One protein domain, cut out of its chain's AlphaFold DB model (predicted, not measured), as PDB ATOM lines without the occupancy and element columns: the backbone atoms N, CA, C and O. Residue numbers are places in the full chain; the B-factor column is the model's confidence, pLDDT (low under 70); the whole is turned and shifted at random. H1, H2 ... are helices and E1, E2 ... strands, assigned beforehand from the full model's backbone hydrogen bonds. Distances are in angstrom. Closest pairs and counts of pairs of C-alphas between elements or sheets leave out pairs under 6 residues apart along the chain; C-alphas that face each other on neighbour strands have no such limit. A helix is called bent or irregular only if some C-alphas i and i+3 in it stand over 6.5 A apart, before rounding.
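AT A GLANCE: This is residues 374 to 452 of the 611 residues of the protein "RING finger protein B" of Symbiodinium microadriaticum (UniProt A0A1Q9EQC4). H1, E1 and the kinked helix H2 make a bow along the long axis, and the chain then folds back through short H3 and a long loop, residues 417 to 447, to set E2 beside E1. The 79 printed residues run H1, E1, H2, H3, E2, with E1 and E2 an antiparallel two-stranded sheet. The class is mostly helix, with 35 residues, under half, in named elements. The whole is compact, radius of gyration of the C-alphas 13.1 A, and elongated, spanning 41 by 27 by 16 A.

IN THESE COORDINATES: H1, residues 374 to 381, begins at C-alpha 374 (65.575, 56.196, 75.665) and is 10.8 A long. E1 is residues 383 to 386, 9.5 A. H2, residues 387 to 402, is 21.4 A, with a kink of 47 degrees near residue 394; it is only just irregular, C-alphas 391 and 394 being 6.7 A apart. H3 is residues 413 to 416, 4.9 A. E2, residues 448 to 450, 7.3 A, ends at C-alpha 450 (76.606, 57.569, 62.915).

HOW THE PARTS SIT: E1 and E2 are antiparallel at 127 degrees, with N 384 and O 449 2.8 A apart, within hydrogen-bond range. H1 and E2 are near each other. With residues 398 to 401 alone, H2 only just touches H3, with 3 pairs of C-alphas within 8 A, the closest those of Ala 401 and Val 415, 6.6 A. H1 and H2 are apart. Every O i to N i+4 pair is within range in H1, 9 of 12 in H2; H3 is too short for one.

THE WHOLE: The C-alphas of Ser 374 and Ala 405, the farthest apart, are 41.5 A apart. The printed part has no cut; the link from H3 to E2 is long, 31 residues. Mean pLDDT of the printed part is 73.5; 27 residues are under 70, among them residues 374 to 383 and 413 to 421.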
ATOM      1  N   SER A 374      64.825  57.455  75.832       54.28
ATOM      2  CA  SER A 374      65.575  56.196  75.665       54.28
ATOM      3  C   SER A 374      65.930  55.896  74.206       54.28
ATOM      4  O   SER A 374      66.965  55.285  73.958       54.28
ATOM      5  N   LEU A 375      65.134  56.371  73.238       61.56
ATOM      6  CA  LEU A 375      65.522  56.358  71.819       61.56
ATOM      7  C   LEU A 375      66.686  57.322  71.557       61.56
ATOM      8  O   LEU A 375      67.650  56.957  70.890       61.56
ATOM      9  N   ILE A 376      66.626  58.525  72.135       65.94
ATOM     10  CA  ILE A 376      67.691  59.534  72.054       65.94
ATOM     11  C   ILE A 376      68.987  59.035  72.730       65.94
ATOM     12  O   ILE A 376      70.069  59.170  72.157       65.94
ATOM     13  N   ALA A 377      68.884  58.379  73.891       64.44
ATOM     14  CA  ALA A 377      70.008  57.733  74.572       64.44
ATOM     15  C   ALA A 377      70.651  56.624  73.723       64.44
ATOM     16  O   ALA A 377      71.876  56.558  73.632       64.44
ATOM     17  N   ALA A 378      69.838  55.775  73.084       62.44
ATOM     18  CA  ALA A 378      70.318  54.698  72.220       62.44
ATOM     19  C   ALA A 378      71.005  55.238  70.955       62.44
ATOM     20  O   ALA A 378      72.124  54.832  70.657       62.44
ATOM     21  N   ALA A 379      70.395  56.208  70.264       66.56
ATOM     22  CA  ALA A 379      70.997  56.846  69.090       66.56
ATOM     23  C   ALA A 379      72.352  57.496  69.424       66.56
ATOM     24  O   ALA A 379      73.325  57.323  68.692       66.56
ATOM     25  N   SER A 380      72.449  58.163  70.580       68.81
ATOM     26  CA  SER A 380      73.694  58.758  71.080       68.81
ATOM     27  C   SER A 380      74.835  57.746  71.279       68.81
ATOM     28  O   SER A 380      76.013  58.102  71.142       68.81
ATOM     29  N   LEU A 381      74.535  56.476  71.573       63.66
ATOM     30  CA  LEU A 381      75.566  55.441  71.702       63.66
ATOM     31  C   LEU A 381      76.252  55.114  70.368       63.66
ATOM     32  O   LEU A 381      77.408  54.708  70.415       63.66
ATOM     33  N   GLU A 382      75.621  55.363  69.216       67.75
ATOM     34  CA  GLU A 382      76.205  55.121  67.884       67.75
ATOM     35  C   GLU A 382      76.890  56.355  67.260       67.75
ATOM     36  O   GLU A 382      77.452  56.256  66.173       67.75
ATOM     37  N   LEU A 383      76.888  57.525  67.914       68.31
ATOM     38  CA  LEU A 383      77.422  58.758  67.311       68.31
ATOM     39  C   LEU A 383      78.961  58.835  67.264       68.31
ATOM     40  O   LEU A 383      79.658  58.511  68.231       68.31
ATOM     41  N   GLY A 384      79.490  59.354  66.160       70.88
ATOM     42  CA  GLY A 384      80.882  59.741  65.950       70.88
ATOM     43  C   GLY A 384      81.005  61.193  65.481       70.88
ATOM     44  O   GLY A 384      80.041  61.799  65.013       70.88
ATOM     45  N   ILE A 385      82.206  61.749  65.619       74.44
ATOM     46  CA  ILE A 385      82.556  63.090  65.132       74.44
ATOM     47  C   ILE A 385      82.838  63.005  63.625       74.44
ATOM     48  O   ILE A 385      83.446  62.042  63.166       74.44
ATOM     49  N   SER A 386      82.413  63.991  62.839       72.56
ATOM     50  CA  SER A 386      82.678  64.019  61.396       72.56
ATOM     51  C   SER A 386      84.172  64.175  61.089       72.56
ATOM     52  O   SER A 386      84.829  65.078  61.615       72.56
ATOM     53  N   ALA A 387      84.700  63.335  60.192       67.62
ATOM     54  CA  ALA A 387      86.066  63.450  59.669       67.62
ATOM     55  C   ALA A 387      86.340  64.849  59.082       67.62
ATOM     56  O   ALA A 387      87.370  65.458  59.367       67.62
ATOM     57  N   LEU A 388      85.365  65.398  58.350       69.94
ATOM     58  CA  LEU A 388      85.446  66.725  57.741       69.94
ATOM     59  C   LEU A 388      85.501  67.842  58.797       69.94
ATOM     60  O   LEU A 388      86.251  68.800  58.636       69.94
ATOM     61  N   TYR A 389      84.776  67.704  59.912       77.81
ATOM     62  CA  TYR A 389      84.901  68.638  61.039       77.81
ATOM     63  C   TYR A 389      86.302  68.570  61.669       77.81
ATOM     64  O   TYR A 389      86.879  69.617  61.956       77.81
ATOM     65  N   LEU A 390      86.873  67.370  61.841       74.69
ATOM     66  CA  LEU A 390      88.216  67.182  62.409       74.69
ATOM     67  C   LEU A 390      89.336  67.739  61.515       74.69
ATOM     68  O   LEU A 390      90.324  68.246  62.040       74.69
ATOM     69  N   GLN A 391      89.176  67.667  60.191       70.12
ATOM     70  CA  GLN A 391      90.150  68.162  59.211       70.12
ATOM     71  C   GLN A 391      90.024  69.668  58.924       70.12
ATOM     72  O   GLN A 391      91.041  70.330  58.742       70.12
ATOM     73  N   ALA A 392      88.800  70.211  58.857       76.75
ATOM     74  CA  ALA A 392      88.560  71.578  58.382       76.75
ATOM     75  C   ALA A 392      88.251  72.585  59.502       76.75
ATOM     76  O   ALA A 392      88.856  73.649  59.549       76.75
ATOM     77  N   THR A 393      87.317  72.271  60.405       83.12
ATOM     78  CA  THR A 393      86.787  73.244  61.383       83.12
ATOM     79  C   THR A 393      87.532  73.193  62.712       83.12
ATOM     80  O   THR A 393      87.991  74.213  63.229       83.12
ATOM     81  N   PHE A 394      87.689  71.992  63.267       83.25
ATOM     82  CA  PHE A 394      88.328  71.780  64.557       83.25
ATOM     83  C   PHE A 394      89.761  72.347  64.652       83.25
ATOM     84  O   PHE A 394      90.097  72.878  65.712       83.25
ATOM     85  N   PRO A 395      90.613  72.318  63.604       82.88
ATOM     86  CA  PRO A 395      91.968  72.853  63.716       82.88
ATOM     87  C   PRO A 395      92.029  74.371  63.901       82.88
ATOM     88  O   PRO A 395      92.986  74.874  64.484       82.88
ATOM     89  N   GLU A 396      91.032  75.120  63.429       85.94
ATOM     90  CA  GLU A 396      90.947  76.562  63.684       85.94
ATOM     91  C   GLU A 396      90.512  76.829  65.127       85.94
ATOM     92  O   GLU A 396      91.148  77.613  65.833       85.94
ATOM     93  N   GLU A 397      89.503  76.097  65.607       85.38
ATOM     94  CA  GLU A 397      89.034  76.172  66.994       85.38
ATOM     95  C   GLU A 397      90.129  75.784  67.997       85.38
ATOM     96  O   GLU A 397      90.322  76.474  68.994       85.38
ATOM     97  N   ALA A 398      90.890  74.723  67.719       83.56
ATOM     98  CA  ALA A 398      92.013  74.255  68.529       83.56
ATOM     99  C   ALA A 398      93.112  75.321  68.692       83.56
ATOM    100  O   ALA A 398      93.626  75.532  69.796       83.56
ATOM    101  N   ARG A 399      93.454  76.020  67.602       87.31
ATOM    102  CA  ARG A 399      94.438  77.114  67.599       87.31
ATOM    103  C   ARG A 399      93.899  78.351  68.314       87.31
ATOM    104  O   ARG A 399      94.590  78.911  69.160       87.31
ATOM    105  N   ALA A 400      92.651  78.740  68.044       85.25
ATOM    106  CA  ALA A 400      91.997  79.870  68.706       85.25
ATOM    107  C   ALA A 400      91.838  79.654  70.224       85.25
ATOM    108  O   ALA A 400      92.003  80.590  71.004       85.25
ATOM    109  N   ALA A 401      91.570  78.417  70.645       80.00
ATOM    110  CA  ALA A 401      91.412  78.018  72.041       80.00
ATOM    111  C   ALA A 401      92.716  78.026  72.857       80.00
ATOM    112  O   ALA A 401      92.676  78.231  74.069       80.00
ATOM    113  N   THR A 402      93.860  77.770  72.215       84.62
ATOM    114  CA  THR A 402      95.168  77.620  72.885       84.62
ATOM    115  C   THR A 402      96.121  78.790  72.646       84.62
ATOM    116  O   THR A 402      97.075  78.963  73.401       84.62
ATOM    117  N   GLY A 403      95.910  79.578  71.587       85.44
ATOM    118  CA  GLY A 403      96.886  80.552  71.088       85.44
ATOM    119  C   GLY A 403      98.119  79.913  70.433       85.44
ATOM    120  O   GLY A 403      99.066  80.621  70.093       85.44
ATOM    121  N   MET A 404      98.135  78.587  70.258       85.75
ATOM    122  CA  MET A 404      99.260  77.831  69.704       85.75
ATOM    123  C   MET A 404      99.008  77.513  68.227       85.75
ATOM    124  O   MET A 404      97.896  77.166  67.845       85.75
ATOM    125  N   ALA A 405     100.045  77.595  67.387       86.75
ATOM    126  CA  ALA A 405      99.923  77.297  65.953       86.75
ATOM    127  C   ALA A 405      99.665  75.803  65.665       86.75
ATOM    128  O   ALA A 405      98.997  75.460  64.688       86.75
ATOM    129  N   ASP A 406     100.193  74.930  66.524       83.94
ATOM    130  CA  ASP A 406     100.100  73.475  66.418       83.94
ATOM    131  C   ASP A 406     100.158  72.832  67.824       83.94
ATOM    132  O   ASP A 406     101.222  72.378  68.265       83.94
ATOM    133  N   PRO A 407      99.051  72.888  68.590       81.62
ATOM    134  CA  PRO A 407      98.955  72.272  69.912       81.62
ATOM    135  C   PRO A 407      98.853  70.743  69.820       81.62
ATOM    136  O   PRO A 407      98.423  70.190  68.807       81.62
ATOM    137  N   ASN A 408      99.185  70.046  70.906       77.19
ATOM    138  CA  ASN A 408      98.849  68.632  71.081       77.19
ATOM    139  C   ASN A 408      97.508  68.434  71.809       77.19
ATOM    140  O   ASN A 408      96.930  69.362  72.379       77.19
ATOM    141  N   PHE A 409      97.002  67.199  71.812       72.75
ATOM    142  CA  PHE A 409      95.666  66.917  72.341       72.75
ATOM    143  C   PHE A 409      95.511  67.072  73.863       72.75
ATOM    144  O   PHE A 409      94.382  67.253  74.323       72.75
ATOM    145  N   TYR A 410      96.592  67.095  74.656       73.44
ATOM    146  CA  TYR A 410      96.498  67.498  76.068       73.44
ATOM    147  C   TYR A 410      96.242  69.005  76.218       73.44
ATOM    148  O   TYR A 410      95.434  69.402  77.053       73.44
ATOM    149  N   GLU A 411      96.883  69.836  75.394       75.50
ATOM    150  CA  GLU A 411      96.788  71.303  75.461       75.50
ATOM    151  C   GLU A 411      95.381  71.803  75.101       75.50
ATOM    152  O   GLU A 411      94.837  72.669  75.787       75.50
ATOM    153  N   VAL A 412      94.729  71.195  74.102       75.19
ATOM    154  CA  VAL A 412      93.326  71.504  73.746       75.19
ATOM    155  C   VAL A 412      92.285  70.819  74.644       75.19
ATOM    156  O   VAL A 412      91.100  71.134  74.541       75.19
ATOM    157  N   CYS A 413      92.668  69.889  75.528       69.88
ATOM    158  CA  CYS A 413      91.719  69.031  76.260       69.88
ATOM    159  C   CYS A 413      90.689  69.829  77.091       69.88
ATOM    160  O   CYS A 413      89.504  69.488  77.119       69.88
ATOM    161  N   ASN A 414      91.122  70.950  77.679       63.09
ATOM    162  CA  ASN A 414      90.299  71.859  78.492       63.09
ATOM    163  C   ASN A 414      89.316  72.738  77.684       63.09
ATOM    164  O   ASN A 414      88.600  73.555  78.258       63.09
ATOM    165  N   VAL A 415      89.281  72.607  76.356       63.22
ATOM    166  CA  VAL A 415      88.300  73.277  75.472       63.22
ATOM    167  C   VAL A 415      87.609  72.253  74.555       63.22
ATOM    168  O   VAL A 415      86.450  72.410  74.172       63.22
ATOM    169  N   LEU A 416      88.263  71.118  74.292       63.94
ATOM    170  CA  LEU A 416      87.664  69.948  73.657       63.94
ATOM    171  C   LEU A 416      86.596  69.289  74.554       63.94
ATOM    172  O   LEU A 416      85.473  69.062  74.109       63.94
ATOM    173  N   ALA A 417      86.951  68.940  75.798       58.00
ATOM    174  CA  ALA A 417      86.223  67.919  76.562       58.00
ATOM    175  C   ALA A 417      86.133  68.137  78.085       58.00
ATOM    176  O   ALA A 417      85.300  67.496  78.724       58.00
ATOM    177  N   ILE A 418      86.969  68.992  78.686       57.25
ATOM    178  CA  ILE A 418      87.070  69.147  80.150       57.25
ATOM    179  C   ILE A 418      86.860  70.611  80.561       57.25
ATOM    180  O   ILE A 418      87.331  71.522  79.893       57.25
ATOM    181  N   GLY A 419      86.189  70.842  81.695       61.84
ATOM    182  CA  GLY A 419      86.049  72.172  82.302       61.84
ATOM    183  C   GLY A 419      84.979  73.068  81.666       61.84
ATOM    184  O   GLY A 419      84.225  72.654  80.788       61.84
ATOM    185  N   SER A 420      84.901  74.316  82.140       69.50
ATOM    186  CA  SER A 420      83.865  75.294  81.758       69.50
ATOM    187  C   SER A 420      83.977  75.835  80.329       69.50
ATOM    188  O   SER A 420      83.068  76.510  79.857       69.50
ATOM    189  N   SER A 421      85.089  75.553  79.653       68.62
ATOM    190  CA  SER A 421      85.359  75.887  78.250       68.62
ATOM    191  C   SER A 421      85.135  74.710  77.290       68.62
ATOM    192  O   SER A 421      85.222  74.899  76.080       68.62
ATOM    193  N   GLY A 422      84.837  73.506  77.796       72.94
ATOM    194  CA  GLY A 422      84.538  72.334  76.971       72.94
ATOM    195  C   GLY A 422      83.214  72.471  76.210       72.94
ATOM    196  O   GLY A 422      82.214  72.878  76.795       72.94
ATOM    197  N   LYS A 423      83.157  72.065  74.932       75.38
ATOM    198  CA  LYS A 423      81.953  72.218  74.077       75.38
ATOM    199  C   LYS A 423      80.649  71.626  74.638       75.38
ATOM    200  O   LYS A 423      79.571  72.115  74.309       75.38
ATOM    201  N   GLY A 424      80.735  70.580  75.461       73.31
ATOM    202  CA  GLY A 424      79.580  69.964  76.128       73.31
ATOM    203  C   GLY A 424      79.139  70.642  77.428       73.31
ATOM    204  O   GLY A 424      78.103  70.266  77.978       73.31
ATOM    205  N   PHE A 425      79.887  71.626  77.937       78.31
ATOM    206  CA  PHE A 425      79.582  72.317  79.190       78.31
ATOM    207  C   PHE A 425      78.209  73.004  79.133       78.31
ATOM    208  O   PHE A 425      77.836  73.622  78.138       78.31
ATOM    209  N   GLY A 426      77.413  72.849  80.194       76.69
ATOM    210  CA  GLY A 426      76.040  73.357  80.276       76.69
ATOM    211  C   GLY A 426      74.995  72.617  79.422       76.69
ATOM    212  O   GLY A 426      73.807  72.716  79.727       76.69
ATOM    213  N   LYS A 427      75.388  71.835  78.404       78.31
ATOM    214  CA  LYS A 427      74.465  70.994  77.617       78.31
ATOM    215  C   LYS A 427      74.065  69.733  78.398       78.31
ATOM    216  O   LYS A 427      74.843  69.220  79.202       78.31
ATOM    217  N   VAL A 428      72.851  69.224  78.174       78.12
ATOM    218  CA  VAL A 428      72.335  68.004  78.831       78.12
ATOM    219  C   VAL A 428      72.729  66.763  78.030       78.12
ATOM    220  O   VAL A 428      72.551  66.715  76.817       78.12
ATOM    221  N   CYS A 429      73.253  65.746  78.710       75.19
ATOM    222  CA  CYS A 429      73.642  64.473  78.129       75.19
ATOM    223  C   CYS A 429      72.406  63.616  77.798       75.19
ATOM    224  O   CYS A 429      71.602  63.335  78.690       75.19
ATOM    225  N   PRO A 430      72.271  63.124  76.552       70.19
ATOM    226  CA  PRO A 430      71.146  62.280  76.148       70.19
ATOM    227  C   PRO A 430      71.117  60.904  76.832       70.19
ATOM    228  O   PRO A 430      70.069  60.266  76.844       70.19
ATOM    229  N   ARG A 431      72.246  60.423  77.380       65.69
ATOM    230  CA  ARG A 431      72.388  59.053  77.914       65.69
ATOM    231  C   ARG A 431      72.016  58.916  79.392       65.69
ATOM    232  O   ARG A 431      71.489  57.880  79.785       65.69
ATOM    233  N   ASP A 432      72.318  59.928  80.206       70.75
ATOM    234  CA  ASP A 432      72.129  59.903  81.667       70.75
ATOM    235  C   ASP A 432      71.315  61.094  82.216       70.75
ATOM    236  O   ASP A 432      71.089  61.179  83.426       70.75
ATOM    237  N   SER A 433      70.847  61.986  81.333       72.44
ATOM    238  CA  SER A 433      70.082  63.205  81.640       72.44
ATOM    239  C   SER A 433      70.801  64.220  82.542       72.44
ATOM    240  O   SER A 433      70.155  65.107  83.105       72.44
ATOM    241  N   ARG A 434      72.126  64.122  82.698       73.25
ATOM    242  CA  ARG A 434      72.927  65.066  83.492       73.25
ATOM    243  C   ARG A 434      73.459  66.213  82.632       73.25
ATOM    244  O   ARG A 434      73.580  66.086  81.420       73.25
ATOM    245  N   VAL A 435      73.816  67.338  83.249       70.00
ATOM    246  CA  VAL A 435      74.525  68.431  82.555       70.00
ATOM    247  C   VAL A 435      75.992  68.076  82.284       70.00
ATOM    248  O   VAL A 435      76.561  67.223  82.963       70.00
ATOM    249  N   ASN A 436      76.602  68.786  81.333       73.75
ATOM    250  CA  ASN A 436      77.966  68.596  80.835       73.75
ATOM    251  C   ASN A 436      78.107  67.282  80.040       73.75
ATOM    252  O   ASN A 436      78.634  66.282  80.534       73.75
ATOM    253  N   CYS A 437      77.583  67.278  78.810       69.19
ATOM    254  CA  CYS A 437      77.621  66.124  77.906       69.19
ATOM    255  C   CYS A 437      78.998  65.926  77.234       69.19
ATOM    256  O   CYS A 437      79.923  66.718  77.424       69.19
ATOM    257  N   SER A 438      79.154  64.846  76.458       69.38
ATOM    258  CA  SER A 438      80.376  64.611  75.676       69.38
ATOM    259  C   SER A 438      80.444  65.541  74.455       69.38
ATOM    260  O   SER A 438      79.409  66.006  73.982       69.38
ATOM    261  N   ILE A 439      81.636  65.776  73.890       73.88
ATOM    262  CA  ILE A 439      81.778  66.616  72.683       73.88
ATOM    263  C   ILE A 439      80.934  66.109  71.502       73.88
ATOM    264  O   ILE A 439      80.358  66.923  70.788       73.88
ATOM    265  N   VAL A 440      80.793  64.791  71.311       75.25
ATOM    266  CA  VAL A 440      79.968  64.259  70.212       75.25
ATOM    267  C   VAL A 440      78.471  64.488  70.456       75.25
ATOM    268  O   VAL A 440      77.757  64.815  69.520       75.25
ATOM    269  N   ASP A 441      78.018  64.456  71.716       77.50
ATOM    270  CA  ASP A 441      76.651  64.845  72.108       77.50
ATOM    271  C   ASP A 441      76.450  66.379  72.171       77.50
ATOM    272  O   ASP A 441      75.386  66.855  72.571       77.50
ATOM    273  N   ALA A 442      77.488  67.161  71.851       81.56
ATOM    274  CA  ALA A 442      77.502  68.621  71.912       81.56
ATOM    275  C   ALA A 442      77.655  69.296  70.543       81.56
ATOM    276  O   ALA A 442      77.485  70.514  70.457       81.56
ATOM    277  N   LEU A 443      77.994  68.540  69.500       82.19
ATOM    278  CA  LEU A 443      78.056  69.011  68.121       82.19
ATOM    279  C   LEU A 443      76.685  68.879  67.452       82.19
ATOM    280  O   LEU A 443      75.877  68.037  67.829       82.19
ATOM    281  N   ASP A 444      76.440  69.685  66.427       82.75
ATOM    282  CA  ASP A 444      75.246  69.612  65.583       82.75
ATOM    283  C   ASP A 444      75.622  69.037  64.204       82.75
ATOM    284  O   ASP A 444      76.791  69.055  63.810       82.75
ATOM    285  N   ALA A 445      74.665  68.479  63.457       75.06
ATOM    286  CA  ALA A 445      74.936  68.011  62.094       75.06
ATOM    287  C   ALA A 445      75.335  69.210  61.198       75.06
ATOM    288  O   ALA A 445      74.691  70.257  61.297       75.06
ATOM    289  N   PRO A 446      76.364  69.105  60.330       77.12
ATOM    290  CA  PRO A 446      77.054  67.892  59.871       77.12
ATOM    291  C   PRO A 446      78.335  67.512  60.650       77.12
ATOM    292  O   PRO A 446      79.110  66.687  60.173       77.12
ATOM    293  N   ALA A 447      78.603  68.101  61.821       74.75
ATOM    294  CA  ALA A 447      79.800  67.791  62.618       74.75
ATOM    295  C   ALA A 447      79.673  66.502  63.465       74.75
ATOM    296  O   ALA A 447      80.678  66.004  63.978       74.75
ATOM    297  N   GLN A 448      78.464  65.942  63.575       80.31
ATOM    298  CA  GLN A 448      78.172  64.628  64.160       80.31
ATOM    299  C   GLN A 448      77.340  63.751  63.207       80.31
ATOM    300  O   GLN A 448      76.552  64.263  62.409       80.31
ATOM    301  N   GLY A 449      77.468  62.432  63.355       69.12
ATOM    302  CA  GLY A 449      76.738  61.421  62.583       69.12
ATOM    303  C   GLY A 449      76.969  60.010  63.133       69.12
ATOM    304  O   GLY A 449      77.628  59.846  64.157       69.12
ATOM    305  N   ARG A 450      76.425  58.972  62.488       72.06
ATOM    306  CA  ARG A 450      76.606  57.569  62.915       72.06
ATOM    307  C   ARG A 450      78.051  57.123  62.674       72.06
ATOM    308  O   ARG A 450      78.488  57.147  61.532       72.06
ATOM    309  N   ALA A 451      78.774  56.714  63.715       65.62
ATOM    310  CA  ALA A 451      80.179  56.324  63.620       65.62
ATOM    311  C   ALA A 451      80.403  55.175  62.620       65.62
ATOM    312  O   ALA A 451      79.700  54.169  62.668       65.62
ATOM    313  N   THR A 452      81.415  55.319  61.761       63.72
ATOM    314  CA  THR A 452      81.864  54.289  60.802       63.72
ATOM    315  C   THR A 452      83.298  53.829  61.062       63.72
ATOM    316  O   THR A 452      83.676  52.742  60.646       63.72
TER     317      THR A 452